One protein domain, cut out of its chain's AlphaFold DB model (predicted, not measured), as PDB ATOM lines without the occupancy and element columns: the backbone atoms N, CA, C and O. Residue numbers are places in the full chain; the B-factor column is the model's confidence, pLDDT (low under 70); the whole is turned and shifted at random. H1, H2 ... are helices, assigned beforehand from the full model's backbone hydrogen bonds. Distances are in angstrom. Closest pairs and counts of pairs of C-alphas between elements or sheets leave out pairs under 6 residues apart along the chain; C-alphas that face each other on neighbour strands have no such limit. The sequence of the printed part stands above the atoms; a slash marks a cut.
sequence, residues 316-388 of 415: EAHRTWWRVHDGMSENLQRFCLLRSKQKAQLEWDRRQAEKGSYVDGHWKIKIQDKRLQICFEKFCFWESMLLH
ATOM      1  N   GLU A 316     139.704 151.708 151.983       57.38
ATOM      2  CA  GLU A 316     139.290 151.167 150.693       57.38
ATOM      3  C   GLU A 316     140.472 151.074 149.724       57.38
ATOM      4  O   GLU A 316     140.665 150.031 149.090       57.38
ATOM      5  N   ALA A 317     141.320 152.106 149.665       57.75
ATOM      6  CA  ALA A 317     142.563 152.063 148.899       57.75
ATOM      7  C   ALA A 317     143.499 150.976 149.438       57.75
ATOM      8  O   ALA A 317     144.051 150.180 148.676       57.75
ATOM      9  N   HIS A 318     143.595 150.853 150.761       65.62
ATOM     10  CA  HIS A 318     144.351 149.798 151.426       65.62
ATOM     11  C   HIS A 318     143.795 148.409 151.107       65.62
ATOM     12  O   HIS A 318     144.549 147.507 150.742       65.62
ATOM     13  N   ARG A 319     142.472 148.223 151.170       62.44
ATOM     14  CA  ARG A 319     141.802 146.968 150.794       62.44
ATOM     15  C   ARG A 319     142.043 146.620 149.327       62.44
ATOM     16  O   ARG A 319     142.314 145.461 149.016       62.44
ATOM     17  N   THR A 320     141.972 147.604 148.436       60.47
ATOM     18  CA  THR A 320     142.212 147.424 146.999       60.47
ATOM     19  C   THR A 320     143.668 147.071 146.717       60.47
ATOM     20  O   THR A 320     143.929 146.106 145.995       60.47
ATOM     21  N   TRP A 321     144.616 147.762 147.349       64.44
ATOM     22  CA  TRP A 321     146.038 147.431 147.280       64.44
ATOM     23  C   TRP A 321     146.305 145.998 147.741       64.44
ATOM     24  O   TRP A 321     146.969 145.228 147.046       64.44
ATOM     25  N   TRP A 322     145.733 145.597 148.877       72.00
ATOM     26  CA  TRP A 322     145.915 144.245 149.392       72.00
ATOM     27  C   TRP A 322     145.262 143.175 148.527       72.00
ATOM     28  O   TRP A 322     145.835 142.102 148.374       72.00
ATOM     29  N   ARG A 323     144.131 143.470 147.877       73.62
ATOM     30  CA  ARG A 323     143.539 142.576 146.872       73.62
ATOM     31  C   ARG A 323     144.518 142.302 145.725       73.62
ATOM     32  O   ARG A 323     144.635 141.159 145.289       73.62
ATOM     33  N   VAL A 324     145.225 143.331 145.249       67.81
ATOM     34  CA  VAL A 324     146.264 143.179 144.214       67.81
ATOM     35  C   VAL A 324     147.447 142.387 144.761       67.81
ATOM     36  O   VAL A 324     147.875 141.426 144.125       67.81
ATOM     37  N   HIS A 325     147.940 142.747 145.947       74.62
ATOM     38  CA  HIS A 325     149.037 142.053 146.618       74.62
ATOM     39  C   HIS A 325     148.783 140.553 146.764       74.62
ATOM     40  O   HIS A 325     149.592 139.741 146.316       74.62
ATOM     41  N   ASP A 326     147.640 140.185 147.333       77.38
ATOM     42  CA  ASP A 326     147.304 138.800 147.647       77.38
ATOM     43  C   ASP A 326     147.038 137.972 146.372       77.38
ATOM     44  O   ASP A 326     147.164 136.748 146.387       77.38
ATOM     45  N   GLY A 327     146.745 138.631 145.243       75.62
ATOM     46  CA  GLY A 327     146.653 138.012 143.917       75.62
ATOM     47  C   GLY A 327     147.998 137.799 143.203       75.62
ATOM     48  O   GLY A 327     148.041 137.112 142.178       75.62
ATOM     49  N   MET A 328     149.101 138.373 143.699       74.81
ATOM     50  CA  MET A 328     150.444 138.173 143.137       74.81
ATOM     51  C   MET A 328     151.081 136.864 143.620       74.81
ATOM     52  O   MET A 328     150.701 136.309 144.645       74.81
ATOM     53  N   SER A 329     152.100 136.369 142.908       78.69
ATOM     54  CA  SER A 329     152.883 135.217 143.376       78.69
ATOM     55  C   SER A 329     153.710 135.565 144.620       78.69
ATOM     56  O   SER A 329     154.159 136.701 144.767       78.69
ATOM     57  N   GLU A 330     153.985 134.582 145.485       75.94
ATOM     58  CA  GLU A 330     154.727 134.785 146.747       75.94
ATOM     59  C   GLU A 330     156.078 135.499 146.551       75.94
ATOM     60  O   GLU A 330     156.463 136.368 147.332       75.94
ATOM     61  N   ASN A 331     156.780 135.188 145.456       72.44
ATOM     62  CA  ASN A 331     158.047 135.837 145.116       72.44
ATOM     63  C   ASN A 331     157.895 137.345 144.875       72.44
ATOM     64  O   ASN A 331     158.820 138.096 145.177       72.44
ATOM     65  N   LEU A 332     156.761 137.785 144.322       72.00
ATOM     66  CA  LEU A 332     156.472 139.195 144.054       72.00
ATOM     67  C   LEU A 332     155.952 139.912 145.300       72.00
ATOM     68  O   LEU A 332     156.404 141.019 145.583       72.00
ATOM     69  N   GLN A 333     155.095 139.254 146.083       72.06
ATOM     70  CA  GLN A 333     154.589 139.772 147.362       72.06
ATOM     71  C   GLN A 333     155.728 140.215 148.288       72.06
ATOM     72  O   GLN A 333     155.673 141.279 148.903       72.06
ATOM     73  N   ARG A 334     156.827 139.449 148.312       70.44
ATOM     74  CA  ARG A 334     158.028 139.746 149.103       70.44
ATOM     75  C   ARG A 334     158.588 141.158 148.884       70.44
ATOM     76  O   ARG A 334     159.113 141.740 149.830       70.44
ATOM     77  N   PHE A 335     158.504 141.694 147.666       70.62
ATOM     78  CA  PHE A 335     159.028 143.025 147.336       70.62
ATOM     79  C   PHE A 335     158.120 144.167 147.805       70.62
ATOM     80  O   PHE A 335     158.574 145.303 147.879       70.62
ATOM     81  N   CYS A 336     156.866 143.868 148.141       70.88
ATOM     82  CA  CYS A 336     155.872 144.840 148.586       70.88
ATOM     83  C   CYS A 336     155.781 144.951 150.118       70.88
ATOM     84  O   CYS A 336     155.052 145.797 150.631       70.88
ATOM     85  N   LEU A 337     156.496 144.098 150.859       74.19
ATOM     86  CA  LEU A 337     156.528 144.125 152.320       74.19
ATOM     87  C   LEU A 337     157.453 145.236 152.836       74.19
ATOM     88  O   LEU A 337     158.554 145.432 152.323       74.19
ATOM     89  N   LEU A 338     157.051 145.911 153.920       73.44
ATOM     90  CA  LEU A 338     157.914 146.891 154.583       73.44
ATOM     91  C   LEU A 338     159.183 146.248 155.155       73.44
ATOM     92  O   LEU A 338     159.148 145.156 155.733       73.44
ATOM     93  N   ARG A 339     160.297 146.986 155.080       74.00
ATOM     94  CA  ARG A 339     161.553 146.624 155.760       74.00
ATOM     95  C   ARG A 339     161.393 146.689 157.274       74.00
ATOM     96  O   ARG A 339     160.663 147.539 157.788       74.00
ATOM     97  N   SER A 340     162.170 145.889 158.004       80.19
ATOM     98  CA  SER A 340     162.151 145.884 159.478       80.19
ATOM     99  C   SER A 340     162.464 147.267 160.057       80.19
ATOM    100  O   SER A 340     161.801 147.717 160.989       80.19
ATOM    101  N   LYS A 341     163.404 147.995 159.436       74.94
ATOM    102  CA  LYS A 341     163.747 149.379 159.800       74.94
ATOM    103  C   LYS A 341     162.552 150.338 159.686       74.94
ATOM    104  O   LYS A 341     162.380 151.195 160.543       74.94
ATOM    105  N   GLN A 342     161.737 150.200 158.638       73.00
ATOM    106  CA  GLN A 342     160.565 151.056 158.426       73.00
ATOM    107  C   GLN A 342     159.461 150.739 159.435       73.00
ATOM    108  O   GLN A 342     158.877 151.657 159.994       73.00
ATOM    109  N   LYS A 343     159.229 149.453 159.736       76.75
ATOM    110  CA  LYS A 343     158.287 149.040 160.790       76.75
ATOM    111  C   LYS A 343     158.660 149.630 162.154       76.75
ATOM    112  O   LYS A 343     157.799 150.162 162.847       76.75
ATOM    113  N   ALA A 344     159.948 149.583 162.505       78.81
ATOM    114  CA  ALA A 344     160.458 150.181 163.737       78.81
ATOM    115  C   ALA A 344     160.289 151.709 163.762       78.81
ATOM    116  O   ALA A 344     159.824 152.243 164.763       78.81
ATOM    117  N   GLN A 345     160.604 152.405 162.663       74.00
ATOM    118  CA  GLN A 345     160.385 153.853 162.552       74.00
ATOM    119  C   GLN A 345     158.911 154.212 162.790       74.00
ATOM    120  O   GLN A 345     158.630 155.060 163.628       74.00
ATOM    121  N   LEU A 346     157.978 153.511 162.140       75.50
ATOM    122  CA  LEU A 346     156.542 153.792 162.248       75.50
ATOM    123  C   LEU A 346     156.002 153.592 163.672       75.50
ATOM    124  O   LEU A 346     155.222 154.410 164.153       75.50
ATOM    125  N   GLU A 347     156.436 152.546 164.381       79.19
ATOM    126  CA  GLU A 347     156.050 152.343 165.787       79.19
ATOM    127  C   GLU A 347     156.732 153.347 166.731       79.19
ATOM    128  O   GLU A 347     156.128 153.776 167.717       79.19
ATOM    129  N   TRP A 348     157.976 153.751 166.452       79.19
ATOM    130  CA  TRP A 348     158.632 154.811 167.219       79.19
ATOM    131  C   TRP A 348     157.888 156.137 167.063       79.19
ATOM    132  O   TRP A 348     157.587 156.780 168.073       79.19
ATOM    133  N   ASP A 349     157.524 156.493 165.830       74.75
ATOM    134  CA  ASP A 349     156.700 157.660 165.543       74.75
ATOM    135  C   ASP A 349     155.374 157.546 166.297       74.75
ATOM    136  O   ASP A 349     155.022 158.465 167.039       74.75
ATOM    137  N   ARG A 350     154.705 156.379 166.245       78.19
ATOM    138  CA  ARG A 350     153.468 156.098 166.999       78.19
ATOM    139  C   ARG A 350     153.564 156.499 168.467       78.19
ATOM    140  O   ARG A 350     152.702 157.219 168.978       78.19
ATOM    141  N   ARG A 351     154.647 156.087 169.128       81.44
ATOM    142  CA  ARG A 351     154.934 156.408 170.536       81.44
ATOM    143  C   ARG A 351     155.222 157.890 170.763       81.44
ATOM    144  O   ARG A 351     154.876 158.405 171.827       81.44
ATOM    145  N   GLN A 352     155.829 158.589 169.803       78.94
ATOM    146  CA  GLN A 352     156.051 160.033 169.920       78.94
ATOM    147  C   GLN A 352     154.748 160.834 169.846       78.94
ATOM    148  O   GLN A 352     154.590 161.752 170.648       78.94
ATOM    149  N   ALA A 353     153.790 160.496 168.974       74.12
ATOM    150  CA  ALA A 353     152.495 161.199 168.989       74.12
ATOM    151  C   ALA A 353     151.639 160.852 170.202       74.12
ATOM    152  O   ALA A 353     150.930 161.724 170.700       74.12
ATOM    153  N   GLU A 354     151.719 159.617 170.698       81.81
ATOM    154  CA  GLU A 354     151.100 159.244 171.971       81.81
ATOM    155  C   GLU A 354     151.666 160.100 173.111       81.81
ATOM    156  O   GLU A 354     150.915 160.759 173.831       81.81
ATOM    157  N   LYS A 355     152.998 160.199 173.205       82.12
ATOM    158  CA  LYS A 355     153.681 161.073 174.169       82.12
ATOM    159  C   LYS A 355     153.317 162.548 173.976       82.12
ATOM    160  O   LYS A 355     153.162 163.273 174.954       82.12
ATOM    161  N   GLY A 356     153.175 162.984 172.728       79.25
ATOM    162  CA  GLY A 356     152.762 164.332 172.356       79.25
ATOM    163  C   GLY A 356     151.263 164.604 172.511       79.25
ATOM    164  O   GLY A 356     150.855 165.748 172.335       79.25
ATOM    165  N   SER A 357     150.449 163.590 172.838       80.50
ATOM    166  CA  SER A 357     148.983 163.674 172.942       80.50
ATOM    167  C   SER A 357     148.324 164.340 171.731       80.50
ATOM    168  O   SER A 357     147.515 165.259 171.867       80.50
ATOM    169  N   TYR A 358     148.686 163.890 170.529       68.75
ATOM    170  CA  TYR A 358     148.232 164.535 169.297       68.75
ATOM    171  C   TYR A 358     146.712 164.417 169.113       68.75
ATOM    172  O   TYR A 358     146.096 163.402 169.458       68.75
ATOM    173  N   VAL A 359     146.124 165.501 168.591       68.12
ATOM    174  CA  VAL A 359     144.673 165.771 168.572       68.12
ATOM    175  C   VAL A 359     143.908 164.847 167.622       68.12
ATOM    176  O   VAL A 359     142.726 164.589 167.819       68.12
ATOM    177  N   ASP A 360     144.589 164.330 166.606       64.00
ATOM    178  CA  ASP A 360     144.030 163.440 165.593       64.00
ATOM    179  C   ASP A 360     143.677 162.044 166.129       64.00
ATOM    180  O   ASP A 360     142.879 161.335 165.526       64.00
ATOM    181  N   GLY A 361     144.271 161.631 167.253       67.31
ATOM    182  CA  GLY A 361     143.954 160.388 167.951       67.31
ATOM    183  C   GLY A 361     144.305 159.094 167.206       67.31
ATOM    184  O   GLY A 361     144.116 158.026 167.786       67.31
ATOM    185  N   HIS A 362     144.846 159.151 165.982       69.06
ATOM    186  CA  HIS A 362     145.185 157.968 165.176       69.06
ATOM    187  C   HIS A 362     146.211 157.059 165.860       69.06
ATOM    188  O   HIS A 362     146.157 155.841 165.710       69.06
ATOM    189  N   TRP A 363     147.082 157.613 166.704       71.75
ATOM    190  CA  TRP A 363     148.042 156.849 167.507       71.75
ATOM    191  C   TRP A 363     147.411 155.856 168.493       71.75
ATOM    192  O   TRP A 363     148.101 154.946 168.964       71.75
ATOM    193  N   LYS A 364     146.109 155.999 168.782       72.81
ATOM    194  CA  LYS A 364     145.323 155.075 169.617       72.81
ATOM    195  C   LYS A 364     144.874 153.821 168.861       72.81
ATOM    196  O   LYS A 364     144.447 152.854 169.495       72.81
ATOM    197  N   ILE A 365     144.926 153.830 167.529       72.31
ATOM    198  CA  ILE A 365     144.490 152.712 166.690       72.31
ATOM    199  C   ILE A 365     145.561 151.621 166.744       72.31
ATOM    200  O   ILE A 365     146.720 151.836 166.390       72.31
ATOM    201  N   LYS A 366     145.179 150.430 167.214       69.44
ATOM    202  CA  LYS A 366     146.071 149.267 167.254       69.44
ATOM    203  C   LYS A 366     146.056 148.562 165.903       69.44
ATOM    204  O   LYS A 366     144.993 148.153 165.446       69.44
ATOM    205  N   ILE A 367     147.230 148.361 165.312       69.44
ATOM    206  CA  ILE A 367     147.384 147.614 164.059       69.44
ATOM    207  C   ILE A 367     147.160 146.123 164.345       69.44
ATOM    208  O   ILE A 367     147.927 145.510 165.084       69.44
ATOM    209  N   GLN A 368     146.104 145.541 163.769       68.12
ATOM    210  CA  GLN A 368     145.757 144.117 163.935       68.12
ATOM    211  C   GLN A 368     146.169 143.246 162.738       68.12
ATOM    212  O   GLN A 368     145.968 142.030 162.750       68.12
ATOM    213  N   ASP A 369     146.745 143.850 161.698       71.75
ATOM    214  CA  ASP A 369     147.130 143.144 160.483       71.75
ATOM    215  C   ASP A 369     148.253 142.127 160.753       71.75
ATOM    216  O   ASP A 369     149.364 142.478 161.165       71.75
ATOM    217  N   LYS A 370     147.980 140.846 160.473       75.00
ATOM    218  CA  LYS A 370     148.933 139.735 160.654       75.00
ATOM    219  C   LYS A 370     150.216 139.922 159.837       75.00
ATOM    220  O   LYS A 370     151.265 139.399 160.215       75.00
ATOM    221  N   ARG A 371     150.163 140.687 158.742       75.25
ATOM    222  CA  ARG A 371     151.300 140.970 157.853       75.25
ATOM    223  C   ARG A 371     152.362 141.849 158.504       75.25
ATOM    224  O   ARG A 371     153.512 141.817 158.071       75.25
ATOM    225  N   LEU A 372     152.035 142.547 159.596       73.31
ATOM    226  CA  LEU A 372     153.026 143.249 160.416       73.31
ATOM    227  C   LEU A 372     154.145 142.303 160.885       73.31
ATOM    228  O   LEU A 372     155.310 142.699 160.929       73.31
ATOM    229  N   GLN A 373     153.811 141.036 161.137       74.12
ATOM    230  CA  GLN A 373     154.751 140.010 161.593       74.12
ATOM    231  C   GLN A 373     155.526 139.329 160.452       74.12
ATOM    232  O   GLN A 373     156.471 138.586 160.703       74.12
ATOM    233  N   ILE A 374     155.174 139.587 159.187       77.31
ATOM    234  CA  ILE A 374     155.846 138.980 158.033       77.31
ATOM    235  C   ILE A 374     157.045 139.838 157.642       77.31
ATOM    236  O   ILE A 374     156.896 141.009 157.294       77.31
ATOM    237  N   CYS A 375     158.240 139.259 157.651       73.81
ATOM    238  CA  CYS A 375     159.444 139.913 157.158       73.81
ATOM    239  C   CYS A 375     160.085 139.122 156.034       73.81
ATOM    240  O   CYS A 375     160.182 137.899 156.075       73.81
ATOM    241  N   PHE A 376     160.602 139.861 155.061       75.75
ATOM    242  CA  PHE A 376     161.376 139.296 153.969       75.75
ATOM    243  C   PHE A 376     162.889 139.266 154.240       75.75
ATOM    244  O   PHE A 376     163.653 138.693 153.457       75.75
ATOM    245  N   GLU A 377     163.336 139.934 155.303       78.12
ATOM    246  CA  GLU A 377     164.732 140.005 155.730       78.12
ATOM    247  C   GLU A 377     165.075 138.793 156.609       78.12
ATOM    248  O   GLU A 377     164.230 138.300 157.353       78.12
ATOM    249  N   LYS A 378     166.328 138.317 156.551       70.19
ATOM    250  CA  LYS A 378     166.798 137.196 157.393       70.19
ATOM    251  C   LYS A 378     166.692 137.490 158.895       70.19
ATOM    252  O   LYS A 378     166.627 136.561 159.689       70.19
ATOM    253  N   PHE A 379     166.692 138.769 159.264       67.19
ATOM    254  CA  PHE A 379     166.561 139.241 160.634       67.19
ATOM    255  C   PHE A 379     165.348 140.167 160.709       67.19
ATOM    256  O   PHE A 379     165.337 141.221 160.081       67.19
ATOM    257  N   CYS A 380     164.332 139.747 161.459       68.69
ATOM    258  CA  CYS A 380     163.049 140.432 161.617       68.69
ATOM    259  C   CYS A 380     162.807 140.763 163.093       68.69
ATOM    260  O   CYS A 380     161.820 140.351 163.691       68.69
ATOM    261  N   PHE A 381     163.740 141.475 163.716       73.19
ATOM    262  CA  PHE A 381     163.590 141.916 165.103       73.19
ATOM    263  C   PHE A 381     163.306 143.415 165.134       73.19
ATOM    264  O   PHE A 381     164.041 144.200 165.722       73.19
ATOM    265  N   TRP A 382     162.261 143.846 164.426       73.25
ATOM    266  CA  TRP A 382     161.937 145.272 164.335       73.25
ATOM    267  C   TRP A 382     161.593 145.864 165.716       73.25
ATOM    268  O   TRP A 382     161.959 147.001 165.997       73.25
ATOM    269  N   GLU A 383     161.001 145.076 166.621       75.75
ATOM    270  CA  GLU A 383     160.725 145.482 168.007       75.75
ATOM    271  C   GLU A 383     162.008 145.777 168.795       75.75
ATOM    272  O   GLU A 383     162.073 146.764 169.525       75.75
ATOM    273  N   SER A 384     163.067 144.977 168.613       75.06
ATOM    274  CA  SER A 384     164.345 145.222 169.291       75.06
ATOM    275  C   SER A 384     165.071 146.447 168.733       75.06
ATOM    276  O   SER A 384     165.878 147.048 169.435       75.06
ATOM    277  N   MET A 385     164.777 146.855 167.490       74.12
ATOM    278  CA  MET A 385     165.321 148.091 166.913       74.12
ATOM    279  C   MET A 385     164.779 149.346 167.613       74.12
ATOM    280  O   MET A 385     165.456 150.372 167.592       74.12
ATOM    281  N   LEU A 386     163.615 149.273 168.273       73.62
ATOM    282  CA  LEU A 386     163.037 150.396 169.026       73.62
ATOM    283  C   LEU A 386     163.873 150.787 170.250       73.62
ATOM    284  O   LEU A 386     163.850 151.949 170.642       73.62
ATOM    285  N   LEU A 387     164.614 149.840 170.840       68.06
ATOM    286  CA  LEU A 387     165.444 150.083 172.029       68.06
ATOM    287  C   LEU A 387     166.593 151.062 171.755       68.06
ATOM    288  O   LEU A 387     167.006 151.775 172.659       68.06
ATOM    289  N   HIS A 388     167.066 151.118 170.508       65.81
ATOM    290  CA  HIS A 388     168.172 151.978 170.073       65.81
ATOM    291  C   HIS A 388     167.708 153.147 169.191       65.81
ATOM    292  O   HIS A 388     168.525 153.887 168.638       65.81
TER     293      HIS A 388
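This is residues 316 to 388 of the 415 residues of an uncharacterized protein of Arabis alpina (UniProt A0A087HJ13). You are looking at a loose, flat assembly of helices: the long helix H3 makes a V with H5, which starts beside H3's beginning, while H1 and H2 form an open turn at one end, with residues 316 to 321 of H1 sticking out. From H3's far end the unnamed stretch 356 to 369 folds back to the short H4. The printed part has 73 residues with five named helices, H1 to H5 in order, and no named strand; its class is all helix. It is loose, with a radius of gyration of the C-alphas of 14.3 A, and spans 41 by 31 by 15 A.

Start with H1, residues 316 to 327, and H2, residues 330 to 336: this helical hairpin only just touches, with 3 pairs of C-alphas within 8 A, the closest His 325 and Gln 333 at 6.0 A. H1 touches H2 with residues 325 to 326 alone. They run opposite ways at a shallow tilt of 32 degrees, only just short of steep. Further on, H3, residues 340 to 355, touches H5, residues 382 to 388, the same way at a steep tilt of 61 degrees; their closest C-alphas, Ser 340 and Trp 382, are 4.9 A apart. H4, residues 370 to 373, is close to H3 but not clearly touching, the closest C-alphas being Lys 343 and Leu 372 at 7.8 A. H1 and H3 are apart, as are H2 and H3. In H1 and H3 every O i to N i+4 pair is within hydrogen-bond range; H2 has 1 of 3, with 3 of 4 O i to N i+3 pairs, H5 has 0 of 3, with 4 of 4, and H4 is too short for an i+4 pair.

Find C-alpha 316 at (139.290, 151.167, 150.693), where H1 begins its 16.5 A. H3 runs 22.8 A from C-alpha 340 at (162.151, 145.884, 159.478). H2 covers 10.3 A, H4 5.9 A and H5 10.8 A, ending at C-alpha 388 at (168.172, 151.978, 170.073).

The two C-alphas farthest apart, Ser 329 and Ser 357, are 41.2 A apart. The printed part has no cut; the link from H3 to H4 is long. Mean pLDDT of the printed part is 72.8, with 19 residues under 70, among them 316 to 321 and 358 to 362.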